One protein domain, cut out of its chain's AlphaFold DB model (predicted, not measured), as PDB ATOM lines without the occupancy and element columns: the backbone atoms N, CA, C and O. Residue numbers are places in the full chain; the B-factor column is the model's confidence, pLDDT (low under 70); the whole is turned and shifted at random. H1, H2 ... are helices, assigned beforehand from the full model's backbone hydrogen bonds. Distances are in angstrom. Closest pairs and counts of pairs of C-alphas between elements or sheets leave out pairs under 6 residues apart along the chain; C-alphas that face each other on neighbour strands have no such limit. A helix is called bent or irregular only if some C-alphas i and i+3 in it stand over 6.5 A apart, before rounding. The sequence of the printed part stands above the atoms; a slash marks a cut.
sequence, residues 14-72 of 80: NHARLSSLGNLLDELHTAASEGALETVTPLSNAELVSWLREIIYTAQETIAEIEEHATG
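What this domain is: This is residues 14 to 72 of the 80 residues of an uncharacterized protein of Chloroflexi bacterium (UniProt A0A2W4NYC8). A long helix, H2, and a shorter one, H1, form the two arms of an open V, joined at its closed end by the loop of residues 35 to 44. The arms have no close contact, and their far parts stick out: residues 53 to 72, of which 53 to 71 belong to H2, and residues 14 to 23, of which 15 to 23 belong to H1. The printed part has 59 residues, with two named helices, H1 then H2, and no named strand; the class is all helix. The whole is loose, with a radius of gyration of the C-alphas of 14.5 A, and elongated, spanning 46 by 26 by 17 A.

Where its parts are: H2, the longest helix, holds residues 45 to 71 and measures 38.5 A from first to last C-alpha, from Asn 45 at (179.167, 179.792, 158.667) to Thr 71 at (168.528, 207.410, 134.046). H1 holds residues 15 to 34 and measures 28.7 A, beginning with C-alpha 15 at (166.248, 205.833, 157.803). Neither helix is bent.

How they stand to each other: H2 and H1 are apart, with no C-alpha of the one within 8 A of the other. The link from H1 to H2 is short but not tight, with 10 residues. Within it, residues 37 to 39 are a helical run too short to bear a name. In both H1 and H2, every O i to N i+4 pair is within hydrogen-bond range.

The domain as a whole: The two C-alphas farthest apart are those of Thr 39 and Gly 72, at 46.5 A; the first and last printed C-alphas, of Asn 14 and Gly 72, are 25.1 A apart. The printed part has no cut and no long link. The mean pLDDT of the printed part is 96.0, and residue 72 is the one printed residue under 70.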
ATOM      1  N   ASN A  14     162.557 202.998 156.229       93.50
ATOM      2  CA  ASN A  14     162.906 204.320 156.724       93.50
ATOM      3  C   ASN A  14     164.364 204.370 157.198       93.50
ATOM      4  O   ASN A  14     165.003 203.341 157.426       93.50
ATOM      5  N   HIS A  15     164.866 205.590 157.397       94.75
ATOM      6  CA  HIS A  15     166.248 205.833 157.803       94.75
ATOM      7  C   HIS A  15     166.652 205.096 159.089       94.75
ATOM      8  O   HIS A  15     167.710 204.476 159.125       94.75
ATOM      9  N   ALA A  16     165.813 205.114 160.129       95.00
ATOM     10  CA  ALA A  16     166.142 204.491 161.409       95.00
ATOM     11  C   ALA A  16     166.308 202.969 161.276       95.00
ATOM     12  O   ALA A  16     167.267 202.407 161.792       95.00
ATOM     13  N   ARG A  17     165.415 202.303 160.535       94.81
ATOM     14  CA  ARG A  17     165.476 200.848 160.329       94.81
ATOM     15  C   ARG A  17     166.635 200.434 159.424       94.81
ATOM     16  O   ARG A  17     167.292 199.442 159.722       94.81
ATOM     17  N   LEU A  18     166.923 201.202 158.371       95.88
ATOM     18  CA  LEU A  18     168.091 200.959 157.516       95.88
ATOM     19  C   LEU A  18     169.406 201.191 158.273       95.88
ATOM     20  O   LEU A  18     170.338 200.408 158.127       95.88
ATOM     21  N   SER A  19     169.463 202.204 159.142       97.25
ATOM     22  CA  SER A  19     170.610 202.424 160.028       97.25
ATOM     23  C   SER A  19     170.783 201.277 161.027       97.25
ATOM     24  O   SER A  19     171.899 200.799 161.203       97.25
ATOM     25  N   SER A  20     169.698 200.773 161.626       96.88
ATOM     26  CA  SER A  20     169.755 199.583 162.482       96.88
ATOM     27  C   SER A  20     170.270 198.349 161.740       96.88
ATOM     28  O   SER A  20     171.083 197.622 162.299       96.88
ATOM     29  N   LEU A  21     169.841 198.120 160.494       95.88
ATOM     30  CA  LEU A  21     170.368 197.026 159.670       95.88
ATOM     31  C   LEU A  21     171.875 197.181 159.425       95.88
ATOM     32  O   LEU A  21     172.607 196.209 159.583       95.88
ATOM     33  N   GLY A  22     172.336 198.389 159.087       97.38
ATOM     34  CA  GLY A  22     173.763 198.680 158.927       97.38
ATOM     35  C   GLY A  22     174.565 198.352 160.189       97.38
ATOM     36  O   GLY A  22     175.525 197.595 160.118       97.38
ATOM     37  N   ASN A  23     174.101 198.810 161.354       97.94
ATOM     38  CA  ASN A  23     174.766 198.528 162.629       97.94
ATOM     39  C   ASN A  23     174.839 197.020 162.938       97.94
ATOM     40  O   ASN A  23     175.851 196.550 163.446       97.94
ATOM     41  N   LEU A  24     173.787 196.255 162.619       97.31
ATOM     42  CA  LEU A  24     173.791 194.798 162.794       97.31
ATOM     43  C   LEU A  24     174.809 194.110 161.872       97.31
ATOM     44  O   LEU A  24     175.472 193.162 162.289       97.31
ATOM     45  N   LEU A  25     174.948 194.580 160.628       97.69
ATOM     46  CA  LEU A  25     175.962 194.071 159.700       97.69
ATOM     47  C   LEU A  25     177.383 194.423 160.162       97.69
ATOM     48  O   LEU A  25     178.272 193.583 160.045       97.69
ATOM     49  N   ASP A  26     177.589 195.611 160.732       98.12
ATOM     50  CA  ASP A  26     178.882 196.035 161.288       98.12
ATOM     51  C   ASP A  26     179.287 195.205 162.520       98.12
ATOM     52  O   ASP A  26     180.450 194.809 162.657       98.12
ATOM     53  N   GLU A  27     178.337 194.883 163.403       97.94
ATOM     54  CA  GLU A  27     178.569 193.997 164.552       97.94
ATOM     55  C   GLU A  27     178.920 192.576 164.091       97.94
ATOM     56  O   GLU A  27     179.914 191.996 164.538       97.94
ATOM     57  N   LEU A  28     178.172 192.045 163.119       98.19
ATOM     58  CA  LEU A  28     178.458 190.747 162.514       98.19
ATOM     59  C   LEU A  28     179.842 190.721 161.846       98.19
ATOM     60  O   LEU A  28     180.580 189.745 161.988       98.19
ATOM     61  N   HIS A  29     180.212 191.792 161.138       98.25
ATOM     62  CA  HIS A  29     181.529 191.947 160.523       98.25
ATOM     63  C   HIS A  29     182.646 191.965 161.574       98.25
ATOM     64  O   HIS A  29     183.668 191.302 161.391       98.25
ATOM     65  N   THR A  30     182.440 192.669 162.688       98.56
ATOM     66  CA  THR A  30     183.391 192.701 163.809       98.56
ATOM     67  C   THR A  30     183.622 191.291 164.355       98.56
ATOM     68  O   THR A  30     184.759 190.817 164.342       98.56
ATOM     69  N   ALA A  31     182.552 190.567 164.700       98.38
ATOM     70  CA  ALA A  31     182.646 189.190 165.190       98.38
ATOM     71  C   ALA A  31     183.307 188.241 164.174       98.38
ATOM     72  O   ALA A  31     184.116 187.392 164.551       98.38
ATOM     73  N   ALA A  32     183.024 188.395 162.876       98.25
ATOM     74  CA  ALA A  32     183.692 187.634 161.819       98.25
ATOM     75  C   ALA A  32     185.201 187.911 161.763       98.25
ATOM     76  O   ALA A  32     185.990 186.972 161.651       98.25
ATOM     77  N   SER A  33     185.605 189.181 161.862       98.38
ATOM     78  CA  SER A  33     187.014 189.589 161.805       98.38
ATOM     79  C   SER A  33     187.833 189.088 162.998       98.38
ATOM     80  O   SER A  33     189.024 188.814 162.861       98.38
ATOM     81  N   GLU A  34     187.178 188.910 164.145       98.31
ATOM     82  CA  GLU A  34     187.768 188.382 165.378       98.31
ATOM     83  C   GLU A  34     187.695 186.848 165.467       98.31
ATOM     84  O   GLU A  34     188.301 186.253 166.357       98.31
ATOM     85  N   GLY A  35     186.989 186.191 164.539       97.88
ATOM     86  CA  GLY A  35     186.785 184.741 164.550       97.88
ATOM     87  C   GLY A  35     185.834 184.255 165.650       97.88
ATOM     88  O   GLY A  35     186.020 183.145 166.135       97.88
ATOM     89  N   ALA A  36     184.850 185.075 166.031       97.75
ATOM     90  CA  ALA A  36     183.940 184.864 167.163       97.75
ATOM     91  C   ALA A  36     182.445 184.883 166.765       97.75
ATOM     92  O   ALA A  36     181.586 185.322 167.536       97.75
ATOM     93  N   LEU A  37     182.102 184.446 165.547       98.06
ATOM     94  CA  LEU A  37     180.725 184.478 165.020       98.06
ATOM     95  C   LEU A  37     179.719 183.704 165.881       98.06
ATOM     96  O   LEU A  37     178.564 184.111 165.998       98.06
ATOM     97  N   GLU A  38     180.162 182.632 166.531       96.62
ATOM     98  CA  GLU A  38     179.358 181.811 167.434       96.62
ATOM     99  C   GLU A  38     178.799 182.584 168.637       96.62
ATOM    100  O   GLU A  38     177.875 182.111 169.299       96.62
ATOM    101  N   THR A  39     179.342 183.770 168.928       96.44
ATOM    102  CA  THR A  39     178.879 184.630 170.025       96.44
ATOM    103  C   THR A  39     177.698 185.524 169.636       96.44
ATOM    104  O   THR A  39     176.954 185.951 170.517       96.44
ATOM    105  N   VAL A  40     177.495 185.780 168.337       97.00
ATOM    106  CA  VAL A  40     176.500 186.747 167.834       97.00
ATOM    107  C   VAL A  40     175.412 186.116 166.971       97.00
ATOM    108  O   VAL A  40     174.379 186.739 166.728       97.00
ATOM    109  N   THR A  41     175.599 184.881 166.503       97.00
ATOM    110  CA  THR A  41     174.594 184.192 165.692       97.00
ATOM    111  C   THR A  41     174.578 182.685 165.943       97.00
ATOM    112  O   THR A  41     175.631 182.074 166.113       97.00
ATOM    113  N   PRO A  42     173.391 182.050 165.942       97.25
ATOM    114  CA  PRO A  42     173.275 180.597 166.008       97.25
ATOM    115  C   PRO A  42     173.481 179.907 164.648       97.25
ATOM    116  O   PRO A  42     173.469 178.679 164.592       97.25
ATOM    117  N   LEU A  43     173.602 180.663 163.549       98.19
ATOM    118  CA  LEU A  43     173.767 180.103 162.208       98.19
ATOM    119  C   LEU A  43     175.163 179.511 162.021       98.19
ATOM    120  O   LEU A  43     176.158 180.077 162.476       98.19
ATOM    121  N   SER A  44     175.254 178.417 161.267       97.88
ATOM    122  CA  SER A  44     176.550 177.955 160.775       97.88
ATOM    123  C   SER A  44     177.153 178.965 159.794       97.88
ATOM    124  O   SER A  44     176.442 179.711 159.118       97.88
ATOM    125  N   ASN A  45     178.479 178.933 159.636       97.69
ATOM    126  CA  ASN A  45     179.167 179.792 158.667       97.69
ATOM    127  C   ASN A  45     178.605 179.636 157.244       97.69
ATOM    128  O   ASN A  45     178.513 180.616 156.513       97.69
ATOM    129  N   ALA A  46     178.214 178.421 156.846       98.19
ATOM    130  CA  ALA A  46     177.657 178.170 155.518       98.19
ATOM    131  C   ALA A  46     176.280 178.829 155.334       98.19
ATOM    132  O   ALA A  46     176.048 179.479 154.314       98.19
ATOM    133  N   GLU A  47     175.392 178.705 156.324       98.38
ATOM    134  CA  GLU A  47     174.072 179.348 156.305       98.38
ATOM    135  C   GLU A  47     174.199 180.870 156.310       98.38
ATOM    136  O   GLU A  47     173.562 181.544 155.502       98.38
ATOM    137  N   LEU A  48     175.064 181.410 157.173       98.12
ATOM    138  CA  LEU A  48     175.297 182.847 157.258       98.12
ATOM    139  C   LEU A  48     175.844 183.405 155.938       98.12
ATOM    140  O   LEU A  48     175.354 184.416 155.443       98.12
ATOM    141  N   VAL A  49     176.821 182.727 155.326       98.44
ATOM    142  CA  VAL A  49     177.362 183.120 154.017       98.44
ATOM    143  C   VAL A  49     176.293 183.050 152.924       98.44
ATOM    144  O   VAL A  49     176.277 183.925 152.059       98.44
ATOM    145  N   SER A  50     175.400 182.054 152.950       98.50
ATOM    146  CA  SER A  50     174.280 181.972 151.999       98.50
ATOM    147  C   SER A  50     173.375 183.196 152.111       98.50
ATOM    148  O   SER A  50     173.155 183.886 151.117       98.50
ATOM    149  N   TRP A  51     172.945 183.533 153.328       98.25
ATOM    150  CA  TRP A  51     172.101 184.703 153.579       98.25
ATOM    151  C   TRP A  51     172.767 186.014 153.170       98.25
ATOM    152  O   TRP A  51     172.146 186.841 152.506       98.25
ATOM    153  N   LEU A  52     174.042 186.209 153.512       98.25
ATOM    154  CA  LEU A  52     174.768 187.422 153.131       98.25
ATOM    155  C   LEU A  52     174.875 187.567 151.609       98.25
ATOM    156  O   LEU A  52     174.737 188.674 151.092       98.25
ATOM    157  N   ARG A  53     175.064 186.466 150.872       98.62
ATOM    158  CA  ARG A  53     175.068 186.487 149.400       98.62
ATOM    159  C   ARG A  53     173.706 186.854 148.822       98.62
ATOM    160  O   ARG A  53     173.662 187.637 147.880       98.62
ATOM    161  N   GLU A  54     172.619 186.333 149.382       98.56
ATOM    162  CA  GLU A  54     171.257 186.677 148.952       98.56
ATOM    163  C   GLU A  54     170.926 188.152 149.211       98.56
ATOM    164  O   GLU A  54     170.351 188.819 148.348       98.56
ATOM    165  N   ILE A  55     171.343 188.686 150.364       96.88
ATOM    166  CA  ILE A  55     171.194 190.108 150.698       96.88
ATOM    167  C   ILE A  55     171.981 190.971 149.711       96.88
ATOM    168  O   ILE A  55     171.428 191.925 149.167       96.88
ATOM    169  N   ILE A  56     173.248 190.626 149.447       98.06
ATOM    170  CA  ILE A  56     174.092 191.339 148.478       98.06
ATOM    171  C   ILE A  56     173.440 191.322 147.098       98.06
ATOM    172  O   ILE A  56     173.291 192.382 146.498       98.06
ATOM    173  N   TYR A  57     173.016 190.150 146.623       98.19
ATOM    174  CA  TYR A  57     172.364 190.007 145.325       98.19
ATOM    175  C   TYR A  57     171.111 190.883 145.226       98.19
ATOM    176  O   TYR A  57     170.985 191.689 144.312       98.19
ATOM    177  N   THR A  58     170.213 190.791 146.209       98.00
ATOM    178  CA  THR A  58     168.958 191.555 146.208       98.00
ATOM    179  C   THR A  58     169.219 193.060 146.249       98.00
ATOM    180  O   THR A  58     168.568 193.820 145.534       98.00
ATOM    181  N   ALA A  59     170.186 193.505 147.056       97.38
ATOM    182  CA  ALA A  59     170.570 194.910 147.122       97.38
ATOM    183  C   ALA A  59     171.179 195.396 145.798       97.38
ATOM    184  O   ALA A  59     170.850 196.492 145.354       97.38
ATOM    185  N   GLN A  60     172.026 194.584 145.160       98.50
ATOM    186  CA  GLN A  60     172.630 194.895 143.863       98.50
ATOM    187  C   GLN A  60     171.578 195.032 142.762       98.50
ATOM    188  O   GLN A  60     171.579 196.048 142.073       98.50
ATOM    189  N   GLU A  61     170.658 194.073 142.639       98.50
ATOM    190  CA  GLU A  61     169.560 194.145 141.664       98.50
ATOM    191  C   GLU A  61     168.673 195.367 141.926       98.50
ATOM    192  O   GLU A  61     168.386 196.134 141.013       98.50
ATOM    193  N   THR A  62     168.327 195.630 143.192       97.19
ATOM    194  CA  THR A  62     167.514 196.801 143.559       97.19
ATOM    195  C   THR A  62     168.203 198.117 143.178       97.19
ATOM    196  O   THR A  62     167.553 199.040 142.695       97.19
ATOM    197  N   ILE A  63     169.520 198.228 143.390       97.50
ATOM    198  CA  ILE A  63     170.299 199.405 142.975       97.50
ATOM    199  C   ILE A  63     170.282 199.537 141.452       97.50
ATOM    200  O   ILE A  63     169.995 200.624 140.955       97.50
ATOM    201  N   ALA A  64     170.541 198.447 140.724       97.12
ATOM    202  CA  ALA A  64     170.548 198.448 139.266       97.12
ATOM    203  C   ALA A  64     169.195 198.899 138.693       97.12
ATOM    204  O   ALA A  64     169.162 199.759 137.817       97.12
ATOM    205  N   GLU A  65     168.083 198.403 139.239       97.44
ATOM    206  CA  GLU A  65     166.729 198.816 138.852       97.44
ATOM    207  C   GLU A  65     166.470 200.301 139.165       97.44
ATOM    208  O   GLU A  65     165.927 201.031 138.332       97.44
ATOM    209  N   ILE A  66     166.887 200.796 140.338       96.44
ATOM    210  CA  ILE A  66     166.772 202.223 140.686       96.44
ATOM    211  C   ILE A  66     167.564 203.085 139.696       96.44
ATOM    212  O   ILE A  66     167.059 204.114 139.246       96.44
ATOM    213  N   GLU A  67     168.786 202.688 139.353       95.88
ATOM    214  CA  GLU A  67     169.654 203.412 138.420       95.88
ATOM    215  C   GLU A  67     169.115 203.375 136.981       95.88
ATOM    216  O   GLU A  67     169.101 204.407 136.298       95.88
ATOM    217  N   GLU A  68     168.605 202.227 136.531       95.50
ATOM    218  CA  GLU A  68     167.935 202.067 135.236       95.50
ATOM    219  C   GLU A  68     166.715 202.992 135.135       95.50
ATOM    220  O   GLU A  68     166.565 203.745 134.169       95.50
ATOM    221  N   HIS A  69     165.868 203.013 136.166       91.88
ATOM    222  CA  HIS A  69     164.682 203.864 136.188       91.88
ATOM    223  C   HIS A  69     165.003 205.353 136.394       91.88
ATOM    224  O   HIS A  69     164.279 206.208 135.880       91.88
ATOM    225  N   ALA A  70     166.086 205.692 137.101       82.69
ATOM    226  CA  ALA A  70     166.512 207.076 137.321       82.69
ATOM    227  C   ALA A  70     167.168 207.708 136.085       82.69
ATOM    228  O   ALA A  70     167.059 208.920 135.885       82.69
ATOM    229  N   THR A  71     167.843 206.913 135.251       72.81
ATOM    230  CA  THR A  71     168.528 207.410 134.046       72.81
ATOM    231  C   THR A  71     167.588 207.695 132.879       72.81
ATOM    232  O   THR A  71     168.016 208.350 131.929       72.81
ATOM    233  N   GLY A  72     166.315 207.284 132.953       60.41
ATOM    234  CA  GLY A  72     165.278 207.668 131.994       60.41
ATOM    235  C   GLY A  72     165.721 207.492 130.543       60.41
ATOM    236  O   GLY A  72     165.513 208.403 129.739       60.41
TER     237      GLY A  72